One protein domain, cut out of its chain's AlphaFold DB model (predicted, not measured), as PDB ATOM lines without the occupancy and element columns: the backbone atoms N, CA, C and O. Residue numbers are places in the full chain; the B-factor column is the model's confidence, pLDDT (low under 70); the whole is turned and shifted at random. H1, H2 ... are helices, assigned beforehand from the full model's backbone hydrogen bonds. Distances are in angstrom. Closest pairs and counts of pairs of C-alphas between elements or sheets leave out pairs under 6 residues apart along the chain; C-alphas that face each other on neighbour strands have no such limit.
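What this domain is: This is residues 13 to 85 of the 85 residues of an uncharacterized protein of Azospirillum griseum (UniProt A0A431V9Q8). This is a long, thin domain in which the chain runs out and folds back: H1 and the early part of H4 cross in one half, H2 and H3 follow each other at the far end, and two short links, residues 37 to 43 and 62 to 68, join the two halves. A stretch with no named element, residues 13 to 28, leads into H1 from the end of the domain where H4 finishes. The printed part has 73 residues with four named helices, in the order H1, H2, H3, H4, and no named strand, and its class is all helix. The whole is extended, with a radius of gyration of the C-alphas of 18.5 A, and its outline is a rod with spans of 57 by 25 by 17 A.

How they stand to each other: After residues 13 to 28 comes H1, residues 29 to 36, which touches H4, residues 69 to 84. The closest C-alphas of this pair are those of Ala 32 and Leu 72, 6.6 A apart, and H4 touches H1 with residues 72 to 75 alone. The lines of H1 and H4 stand about perpendicular, at 87 degrees. H2, residues 44 to 48, and H3, residues 51 to 61, only just touch, with 3 pairs of C-alphas within 8 A. The closest C-alphas of H2 and H3 are those of Glu 46 and Arg 54, 6.7 A apart. H1 is apart from both H2 and H3, and H4 is apart from both as well. In H1 and H4 every pair of O i and N i+4 is within hydrogen-bond range; in H3 it is 6 of 7, and in H2 it is 0 of 1, with 2 of 2 pairs of O i and N i+3 within range.

Where its parts are: H1 begins at C-alpha 29, at (-4.984, -32.972, -40.457), and measures 10.4 A from first to last C-alpha. H2 measures 8.1 A, from Glu 44 to Gln 48. H3 begins at C-alpha 51, at (0.074, 3.467, -22.852), and measures 15.9 A to Leu 61. H4, the longest helix, measures 22.7 A from Glu 69 to Gln 84 and ends at C-alpha 84, at (-21.933, -41.791, -35.786).

The domain as a whole: The two C-alphas farthest apart are those of Glu 13 and Pro 50, 57.3 A. The first and last printed C-alphas, those of Glu 13 and Gly 85, are 12.7 A apart. The printed part has no cut. The link from H2 to H3 is tight, those from H1 to H2 and from H3 to H4 are short, and no link is long. The mean pLDDT of the printed part is 91.0, and one residue, Gly 85, is under 70.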
ATOM      1  N   GLU A  13     -23.056 -43.043 -46.789       78.88
ATOM      2  CA  GLU A  13     -23.916 -42.988 -45.600       78.88
ATOM      3  C   GLU A  13     -23.974 -41.608 -44.924       78.88
ATOM      4  O   GLU A  13     -24.960 -41.286 -44.260       78.88
ATOM      5  N   TYR A  14     -22.959 -40.759 -45.114       83.25
ATOM      6  CA  TYR A  14     -22.962 -39.396 -44.578       83.25
ATOM      7  C   TYR A  14     -23.770 -38.425 -45.442       83.25
ATOM      8  O   TYR A  14     -24.318 -37.452 -44.920       83.25
ATOM      9  N   ARG A  15     -23.903 -38.713 -46.741       75.12
ATOM     10  CA  ARG A  15     -24.665 -37.892 -47.688       75.12
ATOM     11  C   ARG A  15     -26.172 -38.061 -47.511       75.12
ATOM     12  O   ARG A  15     -26.919 -37.083 -47.570       75.12
ATOM     13  N   ASP A  16     -26.604 -39.292 -47.265       78.19
ATOM     14  CA  ASP A  16     -28.024 -39.652 -47.235       78.19
ATOM     15  C   ASP A  16     -28.682 -39.427 -45.860       78.19
ATOM     16  O   ASP A  16     -29.893 -39.594 -45.707       78.19
ATOM     17  N   ASN A  17     -27.917 -38.994 -44.851       82.25
ATOM     18  CA  ASN A  17     -28.428 -38.734 -43.509       82.25
ATOM     19  C   ASN A  17     -28.771 -37.235 -43.305       82.25
ATOM     20  O   ASN A  17     -27.869 -36.394 -43.218       82.25
ATOM     21  N   PRO A  18     -30.063 -36.869 -43.150       83.62
ATOM     22  CA  PRO A  18     -30.502 -35.473 -43.076       83.62
ATOM     23  C   PRO A  18     -29.989 -34.717 -41.842       83.62
ATOM     24  O   PRO A  18     -29.948 -33.486 -41.865       83.62
ATOM     25  N   PHE A  19     -29.584 -35.420 -40.779       82.94
ATOM     26  CA  PHE A  19     -29.085 -34.802 -39.549       82.94
ATOM     27  C   PHE A  19     -27.622 -34.356 -39.659       82.94
ATOM     28  O   PHE A  19     -27.239 -33.372 -39.030       82.94
ATOM     29  N   ILE A  20     -26.815 -35.040 -40.478       85.38
ATOM     30  CA  ILE A  20     -25.364 -34.797 -40.591       85.38
ATOM     31  C   ILE A  20     -24.950 -34.188 -41.935       85.38
ATOM     32  O   ILE A  20     -23.882 -33.591 -42.020       85.38
ATOM     33  N   ASN A  21     -25.820 -34.209 -42.950       81.50
ATOM     34  CA  ASN A  21     -25.575 -33.627 -44.281       81.50
ATOM     35  C   ASN A  21     -25.397 -32.083 -44.271       81.50
ATOM     36  O   ASN A  21     -25.066 -31.457 -45.273       81.50
ATOM     37  N   ARG A  22     -25.624 -31.414 -43.133       85.50
ATOM     38  CA  ARG A  22     -25.336 -29.974 -42.965       85.50
ATOM     39  C   ARG A  22     -24.005 -29.687 -42.276       85.50
ATOM     40  O   ARG A  22     -23.634 -28.518 -42.170       85.50
ATOM     41  N   LEU A  23     -23.299 -30.714 -41.807       86.81
ATOM     42  CA  LEU A  23     -21.995 -30.542 -41.183       86.81
ATOM     43  C   LEU A  23     -20.943 -30.115 -42.224       86.81
ATOM     44  O   LEU A  23     -21.085 -30.418 -43.409       86.81
ATOM     45  N   PRO A  24     -19.874 -29.415 -41.804       85.94
ATOM     46  CA  PRO A  24     -18.709 -29.178 -42.658       85.94
ATOM     47  C   PRO A  24     -18.089 -30.503 -43.128       85.94
ATOM     48  O   PRO A  24     -18.239 -31.490 -42.406       85.94
ATOM     49  N   PRO A  25     -17.368 -30.537 -44.263       86.88
ATOM     50  CA  PRO A  25     -16.690 -31.747 -44.730       86.88
ATOM     51  C   PRO A  25     -15.706 -32.281 -43.681       86.88
ATOM     52  O   PRO A  25     -15.236 -31.542 -42.811       86.88
ATOM     53  N   VAL A  26     -15.388 -33.574 -43.766       89.81
ATOM     54  CA  VAL A  26     -14.364 -34.177 -42.900       89.81
ATOM     55  C   VAL A  26     -13.012 -33.553 -43.240       89.81
ATOM     56  O   VAL A  26     -12.569 -33.599 -44.385       89.81
ATOM     57  N   LEU A  27     -12.365 -32.949 -42.245       91.88
ATOM     58  CA  LEU A  27     -11.108 -32.238 -42.437       91.88
ATOM     59  C   LEU A  27      -9.928 -33.215 -42.462       91.88
ATOM     60  O   LEU A  27      -9.857 -34.153 -41.668       91.88
ATOM     61  N   SER A  28      -8.956 -32.963 -43.342       92.50
ATOM     62  CA  SER A  28      -7.628 -33.568 -43.210       92.50
ATOM     63  C   SER A  28      -6.862 -32.918 -42.048       92.50
ATOM     64  O   SER A  28      -7.176 -31.803 -41.638       92.50
ATOM     65  N   ILE A  29      -5.811 -33.563 -41.529       93.75
ATOM     66  CA  ILE A  29      -4.984 -32.972 -40.457       93.75
ATOM     67  C   ILE A  29      -4.406 -31.592 -40.848       93.75
ATOM     68  O   ILE A  29      -4.499 -30.671 -40.033       93.75
ATOM     69  N   PRO A  30      -3.860 -31.387 -42.067       95.31
ATOM     70  CA  PRO A  30      -3.459 -30.056 -42.524       95.31
ATOM     71  C   PRO A  30      -4.608 -29.040 -42.566       95.31
ATOM     72  O   PRO A  30      -4.404 -27.875 -42.225       95.31
ATOM     73  N   ASP A  31      -5.813 -29.455 -42.962       95.25
ATOM     74  CA  ASP A  31      -6.984 -28.571 -42.992       95.25
ATOM     75  C   ASP A  31      -7.451 -28.211 -41.587       95.25
ATOM     76  O   ASP A  31      -7.679 -27.040 -41.303       95.25
ATOM     77  N   ALA A  32      -7.518 -29.187 -40.682       95.62
ATOM     78  CA  ALA A  32      -7.842 -28.971 -39.280       95.62
ATOM     79  C   ALA A  32      -6.829 -28.027 -38.621       95.62
ATOM     80  O   ALA A  32      -7.219 -27.086 -37.931       95.62
ATOM     81  N   LEU A  33      -5.531 -28.208 -38.890       96.94
ATOM     82  CA  LEU A  33      -4.492 -27.298 -38.418       96.94
ATOM     83  C   LEU A  33      -4.739 -25.872 -38.915       96.94
ATOM     84  O   LEU A  33      -4.729 -24.942 -38.110       96.94
ATOM     85  N   ARG A  34      -4.992 -25.688 -40.216       95.94
ATOM     86  CA  ARG A  34      -5.265 -24.366 -40.797       95.94
ATOM     87  C   ARG A  34      -6.527 -23.730 -40.217       95.94
ATOM     88  O   ARG A  34      -6.477 -22.577 -39.809       95.94
ATOM     89  N   ASN A  35      -7.618 -24.487 -40.139       94.75
ATOM     90  CA  ASN A  35      -8.925 -23.997 -39.706       94.75
ATOM     91  C   ASN A  35      -8.962 -23.650 -38.218       94.75
ATOM     92  O   ASN A  35      -9.641 -22.707 -37.823       94.75
ATOM     93  N   LEU A  36      -8.247 -24.412 -37.389       95.12
ATOM     94  CA  LEU A  36      -8.188 -24.160 -35.955       95.12
ATOM     95  C   LEU A  36      -7.176 -23.063 -35.604       95.12
ATOM     96  O   LEU A  36      -7.332 -22.412 -34.577       95.12
ATOM     97  N   THR A  37      -6.137 -22.847 -36.416       96.62
ATOM     98  CA  THR A  37      -5.093 -21.862 -36.102       96.62
ATOM     99  C   THR A  37      -5.637 -20.436 -36.126       96.62
ATOM    100  O   THR A  37      -6.067 -19.926 -37.156       96.62
ATOM    101  N   GLN A  38      -5.508 -19.748 -34.995       95.25
ATOM    102  CA  GLN A  38      -5.808 -18.331 -34.843       95.25
ATOM    103  C   GLN A  38      -4.564 -17.609 -34.330       95.25
ATOM    104  O   GLN A  38      -4.247 -17.641 -33.140       95.25
ATOM    105  N   LEU A  39      -3.842 -16.943 -35.230       92.31
ATOM    106  CA  LEU A  39      -2.693 -16.123 -34.855       92.31
ATOM    107  C   LEU A  39      -3.162 -14.784 -34.265       92.31
ATOM    108  O   LEU A  39      -4.200 -14.257 -34.674       92.31
ATOM    109  N   PRO A  40      -2.421 -14.217 -33.300       89.81
ATOM    110  CA  PRO A  40      -2.774 -12.919 -32.756       89.81
ATOM    111  C   PRO A  40      -2.631 -11.848 -33.842       89.81
ATOM    112  O   PRO A  40      -1.683 -11.869 -34.628       89.81
ATOM    113  N   LEU A  41      -3.547 -10.875 -33.866       86.88
ATOM    114  CA  LEU A  41      -3.329  -9.682 -34.681       86.88
ATOM    115  C   LEU A  41      -2.197  -8.881 -34.043       86.88
ATOM    116  O   LEU A  41      -2.322  -8.440 -32.900       86.88
ATOM    117  N   HIS A  42      -1.134  -8.675 -34.806       85.44
ATOM    118  CA  HIS A  42      -0.043  -7.793 -34.449       85.44
ATOM    119  C   HIS A  42       0.218  -6.841 -35.610       85.44
ATOM    120  O   HIS A  42       0.271  -7.270 -36.765       85.44
ATOM    121  N   ARG A  43       0.376  -5.553 -35.306       90.12
ATOM    122  CA  ARG A  43       0.842  -4.555 -36.271       90.12
ATOM    123  C   ARG A  43       1.944  -3.730 -35.624       90.12
ATOM    124  O   ARG A  43       1.874  -3.427 -34.432       90.12
ATOM    125  N   GLU A  44       2.976  -3.385 -36.381       90.19
ATOM    126  CA  GLU A  44       4.150  -2.728 -35.805       90.19
ATOM    127  C   GLU A  44       3.830  -1.351 -35.213       90.19
ATOM    128  O   GLU A  44       4.468  -0.940 -34.238       90.19
ATOM    129  N   GLU A  45       2.817  -0.675 -35.760       93.31
ATOM    130  CA  GLU A  45       2.349   0.644 -35.336       93.31
ATOM    131  C   GLU A  45       1.761   0.608 -33.921       93.31
ATOM    132  O   GLU A  45       1.788   1.616 -33.214       93.31
ATOM    133  N   GLU A  46       1.303  -0.562 -33.452       91.94
ATOM    134  CA  GLU A  46       0.781  -0.744 -32.091       91.94
ATOM    135  C   GLU A  46       1.837  -0.392 -31.022       91.94
ATOM    136  O   GLU A  46       1.493  -0.001 -29.905       91.94
ATOM    137  N   ARG A  47       3.137  -0.457 -31.360       89.12
ATOM    138  CA  ARG A  47       4.243  -0.047 -30.472       89.12
ATOM    139  C   ARG A  47       4.233   1.451 -30.160       89.12
ATOM    140  O   ARG A  47       4.690   1.849 -29.085       89.12
ATOM    141  N   GLN A  48       3.704   2.255 -31.080       94.88
ATOM    142  CA  GLN A  48       3.635   3.714 -30.986       94.88
ATOM    143  C   GLN A  48       2.352   4.200 -30.299       94.88
ATOM    144  O   GLN A  48       2.205   5.394 -30.046       94.88
ATOM    145  N   TYR A  49       1.418   3.298 -29.982       95.06
ATOM    146  CA  TYR A  49       0.173   3.683 -29.330       95.06
ATOM    147  C   TYR A  49       0.405   4.246 -27.917       95.06
ATOM    148  O   TYR A  49       1.351   3.850 -27.226       95.06
ATOM    149  N   PRO A  50      -0.489   5.128 -27.435       96.31
ATOM    150  CA  PRO A  50      -0.522   5.548 -26.040       96.31
ATOM    151  C   PRO A  50      -0.587   4.362 -25.064       96.31
ATOM    152  O   PRO A  50      -1.177   3.321 -25.364       96.31
ATOM    153  N   ALA A  51      -0.039   4.533 -23.857       94.00
ATOM    154  CA  ALA A  51       0.074   3.467 -22.852       94.00
ATOM    155  C   ALA A  51      -1.262   2.765 -22.531       94.00
ATOM    156  O   ALA A  51      -1.302   1.541 -22.401       94.00
ATOM    157  N   HIS A  52      -2.360   3.525 -22.471       93.62
ATOM    158  CA  HIS A  52      -3.698   3.001 -22.184       93.62
ATOM    159  C   HIS A  52      -4.295   2.170 -23.335       93.62
ATOM    160  O   HIS A  52      -5.173   1.356 -23.091       93.62
ATOM    161  N   LEU A  53      -3.820   2.328 -24.576       94.38
ATOM    162  CA  LEU A  53      -4.212   1.468 -25.700       94.38
ATOM    163  C   LEU A  53      -3.288   0.254 -25.824       94.38
ATOM    164  O   LEU A  53      -3.747  -0.855 -26.099       94.38
ATOM    165  N   ARG A  54      -1.991   0.432 -25.551       92.56
ATOM    166  CA  ARG A  54      -1.004  -0.657 -25.583       92.56
ATOM    167  C   ARG A  54      -1.352  -1.806 -24.640       92.56
ATOM    168  O   ARG A  54      -1.101  -2.958 -24.989       92.56
ATOM    169  N   CYS A  55      -1.946  -1.528 -23.475       92.25
ATOM    170  CA  CYS A  55      -2.368  -2.591 -22.558       92.25
ATOM    171  C   CYS A  55      -3.427  -3.509 -23.199       92.25
ATOM    172  O   CYS A  55      -3.339  -4.729 -23.066       92.25
ATOM    173  N   HIS A  56      -4.356  -2.952 -23.983       92.62
ATOM    174  CA  HIS A  56      -5.349  -3.728 -24.721       92.62
ATOM    175  C   HIS A  56      -4.724  -4.528 -25.871       92.62
ATOM    176  O   HIS A  56      -5.134  -5.665 -26.107       92.62
ATOM    177  N   CYS A  57      -3.701  -3.996 -26.552       92.00
ATOM    178  CA  CYS A  57      -2.943  -4.758 -27.552       92.00
ATOM    179  C   CYS A  57      -2.299  -6.008 -26.935       92.00
ATOM    180  O   CYS A  57      -2.449  -7.102 -27.476       92.00
ATOM    181  N   LEU A  58      -1.673  -5.881 -25.761       90.06
ATOM    182  CA  LEU A  58      -1.078  -7.019 -25.050       90.06
ATOM    183  C   LEU A  58      -2.126  -8.048 -24.613       90.06
ATOM    184  O   LEU A  58      -1.923  -9.244 -24.799       90.06
ATOM    185  N   GLN A  59      -3.273  -7.604 -24.093       90.06
ATOM    186  CA  GLN A  59      -4.366  -8.508 -23.708       90.06
ATOM    187  C   GLN A  59      -4.880  -9.343 -24.890       90.06
ATOM    188  O   GLN A  59      -5.270 -10.498 -24.715       90.06
ATOM    189  N   ARG A  60      -4.874  -8.785 -26.108       90.38
ATOM    190  CA  ARG A  60      -5.301  -9.498 -27.323       90.38
ATOM    191  C   ARG A  60      -4.342 -10.614 -27.720       90.38
ATOM    192  O   ARG A  60      -4.810 -11.590 -28.302       90.38
ATOM    193  N   LEU A  61      -3.057 -10.515 -27.371       88.00
ATOM    194  CA  LEU A  61      -2.078 -11.565 -27.664       88.00
ATOM    195  C   LEU A  61      -2.467 -12.898 -27.028       88.00
ATOM    196  O   LEU A  61      -2.209 -13.928 -27.629       88.00
ATOM    197  N   GLY A  62      -3.150 -12.891 -25.878       87.75
ATOM    198  CA  GLY A  62      -3.626 -14.109 -25.214       87.75
ATOM    199  C   GLY A  62      -4.778 -14.828 -25.927       87.75
ATOM    200  O   GLY A  62      -5.119 -15.940 -25.546       87.75
ATOM    201  N   ARG A  63      -5.383 -14.228 -26.961       89.75
ATOM    202  CA  ARG A  63      -6.496 -14.822 -27.729       89.75
ATOM    203  C   ARG A  63      -6.028 -15.682 -28.907       89.75
ATOM    204  O   ARG A  63      -6.821 -15.975 -29.799       89.75
ATOM    205  N   TYR A  64      -4.744 -16.020 -28.960       93.75
ATOM    206  CA  TYR A  64      -4.210 -16.893 -29.995       93.75
ATOM    207  C   TYR A  64      -4.540 -18.359 -29.714       93.75
ATOM    208  O   TYR A  64      -4.703 -18.775 -28.568       93.75
ATOM    209  N   PHE A  65      -4.592 -19.149 -30.777       95.38
ATOM    210  CA  PHE A  65      -4.715 -20.590 -30.692       95.38
ATOM    211  C   PHE A  65      -3.834 -21.226 -31.760       95.38
ATOM    212  O   PHE A  65      -4.059 -21.048 -32.953       95.38
ATOM    213  N   VAL A  66      -2.815 -21.963 -31.324       95.31
ATOM    214  CA  VAL A  66      -1.999 -22.806 -32.200       95.31
ATOM    215  C   VAL A  66      -2.309 -24.254 -31.824       95.31
ATOM    216  O   VAL A  66      -2.027 -24.656 -30.689       95.31
ATOM    217  N   PRO A  67      -2.949 -25.030 -32.717       96.69
ATOM    218  CA  PRO A  67      -3.332 -26.401 -32.429       96.69
ATOM    219  C   PRO A  67      -2.106 -27.251 -32.103       96.69
ATOM    220  O   PRO A  67      -1.094 -27.216 -32.796       96.69
ATOM    221  N   LEU A  68      -2.228 -28.040 -31.040       97.38
ATOM    222  CA  LEU A  68      -1.285 -29.095 -30.701       97.38
ATOM    223  C   LEU A  68      -1.855 -30.416 -31.206       97.38
ATOM    224  O   LEU A  68      -3.054 -30.514 -31.472       97.38
ATOM    225  N   GLU A  69      -1.029 -31.456 -31.246       96.81
ATOM    226  CA  GLU A  69      -1.447 -32.786 -31.695       96.81
ATOM    227  C   GLU A  69      -2.729 -33.266 -30.994       96.81
ATOM    228  O   GLU A  69      -3.676 -33.695 -31.645       96.81
ATOM    229  N   ARG A  70      -2.825 -33.075 -29.673       97.31
ATOM    230  CA  ARG A  70      -4.025 -33.418 -28.891       97.31
ATOM    231  C   ARG A  70      -5.301 -32.699 -29.348       97.31
ATOM    232  O   ARG A  70      -6.384 -33.257 -29.217       97.31
ATOM    233  N   HIS A  71      -5.195 -31.467 -29.853       97.50
ATOM    234  CA  HIS A  71      -6.342 -30.708 -30.362       97.50
ATOM    235  C   HIS A  71      -6.795 -31.257 -31.717       97.50
ATOM    236  O   HIS A  71      -7.991 -31.363 -31.960       97.50
ATOM    237  N   LEU A  72      -5.846 -31.675 -32.557       97.56
ATOM    238  CA  LEU A  72      -6.131 -32.310 -33.845       97.56
ATOM    239  C   LEU A  72      -6.753 -33.697 -33.645       97.56
ATOM    240  O   LEU A  72      -7.764 -34.020 -34.254       97.56
ATOM    241  N   GLN A  73      -6.219 -34.491 -32.712       97.38
ATOM    242  CA  GLN A  73      -6.823 -35.771 -32.329       97.38
ATOM    243  C   GLN A  73      -8.248 -35.592 -31.786       97.38
ATOM    244  O   GLN A  73      -9.115 -36.429 -32.040       97.38
ATOM    245  N   LEU A  74      -8.496 -34.517 -31.030       97.19
ATOM    246  CA  LEU A  74      -9.830 -34.194 -30.530       97.19
ATOM    247  C   LEU A  74     -10.788 -33.814 -31.664       97.19
ATOM    248  O   LEU A  74     -11.922 -34.280 -31.644       97.19
ATOM    249  N   GLU A  75     -10.346 -33.015 -32.637       96.25
ATOM    250  CA  GLU A  75     -11.146 -32.648 -33.813       96.25
ATOM    251  C   GLU A  75     -11.617 -33.898 -34.566       96.25
ATOM    252  O   GLU A  75     -12.822 -34.077 -34.740       96.25
ATOM    253  N   VAL A  76     -10.699 -34.821 -34.870       94.81
ATOM    254  CA  VAL A  76     -11.018 -36.076 -35.568       94.81
ATOM    255  C   VAL A  76     -12.045 -36.899 -34.791       94.81
ATOM    256  O   VAL A  76     -13.033 -37.373 -35.353       94.81
ATOM    257  N   ARG A  77     -11.841 -37.057 -33.477       95.19
ATOM    258  CA  ARG A  77     -12.756 -37.822 -32.617       95.19
ATOM    259  C   ARG A  77     -14.130 -37.171 -32.542       95.19
ATOM    260  O   ARG A  77     -15.127 -37.868 -32.659       95.19
ATOM    261  N   LEU A  78     -14.189 -35.856 -32.359       94.62
ATOM    262  CA  LEU A  78     -15.449 -35.122 -32.278       94.62
ATOM    263  C   LEU A  78     -16.214 -35.189 -33.604       94.62
ATOM    264  O   LEU A  78     -17.420 -35.421 -33.603       94.62
ATOM    265  N   SER A  79     -15.509 -35.044 -34.728       93.12
ATOM    266  CA  SER A  79     -16.082 -35.149 -36.070       93.12
ATOM    267  C   SER A  79     -16.698 -36.528 -36.321       93.12
ATOM    268  O   SER A  79     -17.823 -36.612 -36.821       93.12
ATOM    269  N   ALA A  80     -15.998 -37.594 -35.915       90.88
ATOM    270  CA  ALA A  80     -16.495 -38.965 -35.996       90.88
ATOM    271  C   ALA A  80     -17.698 -39.202 -35.070       90.88
ATOM    272  O   ALA A  80     -18.707 -39.736 -35.522       90.88
ATOM    273  N   LEU A  81     -17.624 -38.754 -33.810       92.75
ATOM    274  CA  LEU A  81     -18.703 -38.907 -32.828       92.75
ATOM    275  C   LEU A  81     -20.012 -38.285 -33.324       92.75
ATOM    276  O   LEU A  81     -21.032 -38.959 -33.357       92.75
ATOM    277  N   ILE A  82     -19.980 -37.034 -33.795       91.25
ATOM    278  CA  ILE A  82     -21.188 -36.339 -34.276       91.25
ATOM    279  C   ILE A  82     -21.810 -37.052 -35.492       91.25
ATOM    280  O   ILE A  82     -23.022 -37.000 -35.686       91.25
ATOM    281  N   ARG A  83     -20.994 -37.709 -36.324       89.38
ATOM    282  CA  ARG A  83     -21.465 -38.424 -37.522       89.38
ATOM    283  C   ARG A  83     -22.024 -39.805 -37.226       89.38
ATOM    284  O   ARG A  83     -22.902 -40.259 -37.953       89.38
ATOM    285  N   GLN A  84     -21.507 -40.456 -36.193       84.81
ATOM    286  CA  GLN A  84     -21.933 -41.791 -35.786       84.81
ATOM    287  C   GLN A  84     -23.151 -41.761 -34.849       84.81
ATOM    288  O   GLN A  84     -23.912 -42.726 -34.856       84.81
ATOM    289  N   GLY A  85     -23.378 -40.646 -34.137       69.25
ATOM    290  CA  GLY A  85     -24.481 -40.477 -33.184       69.25
ATOM    291  C   GLY A  85     -24.056 -40.793 -31.761       69.25
ATOM    292  O   GLY A  85     -24.063 -41.989 -31.401       69.25
TER     293      GLY A  85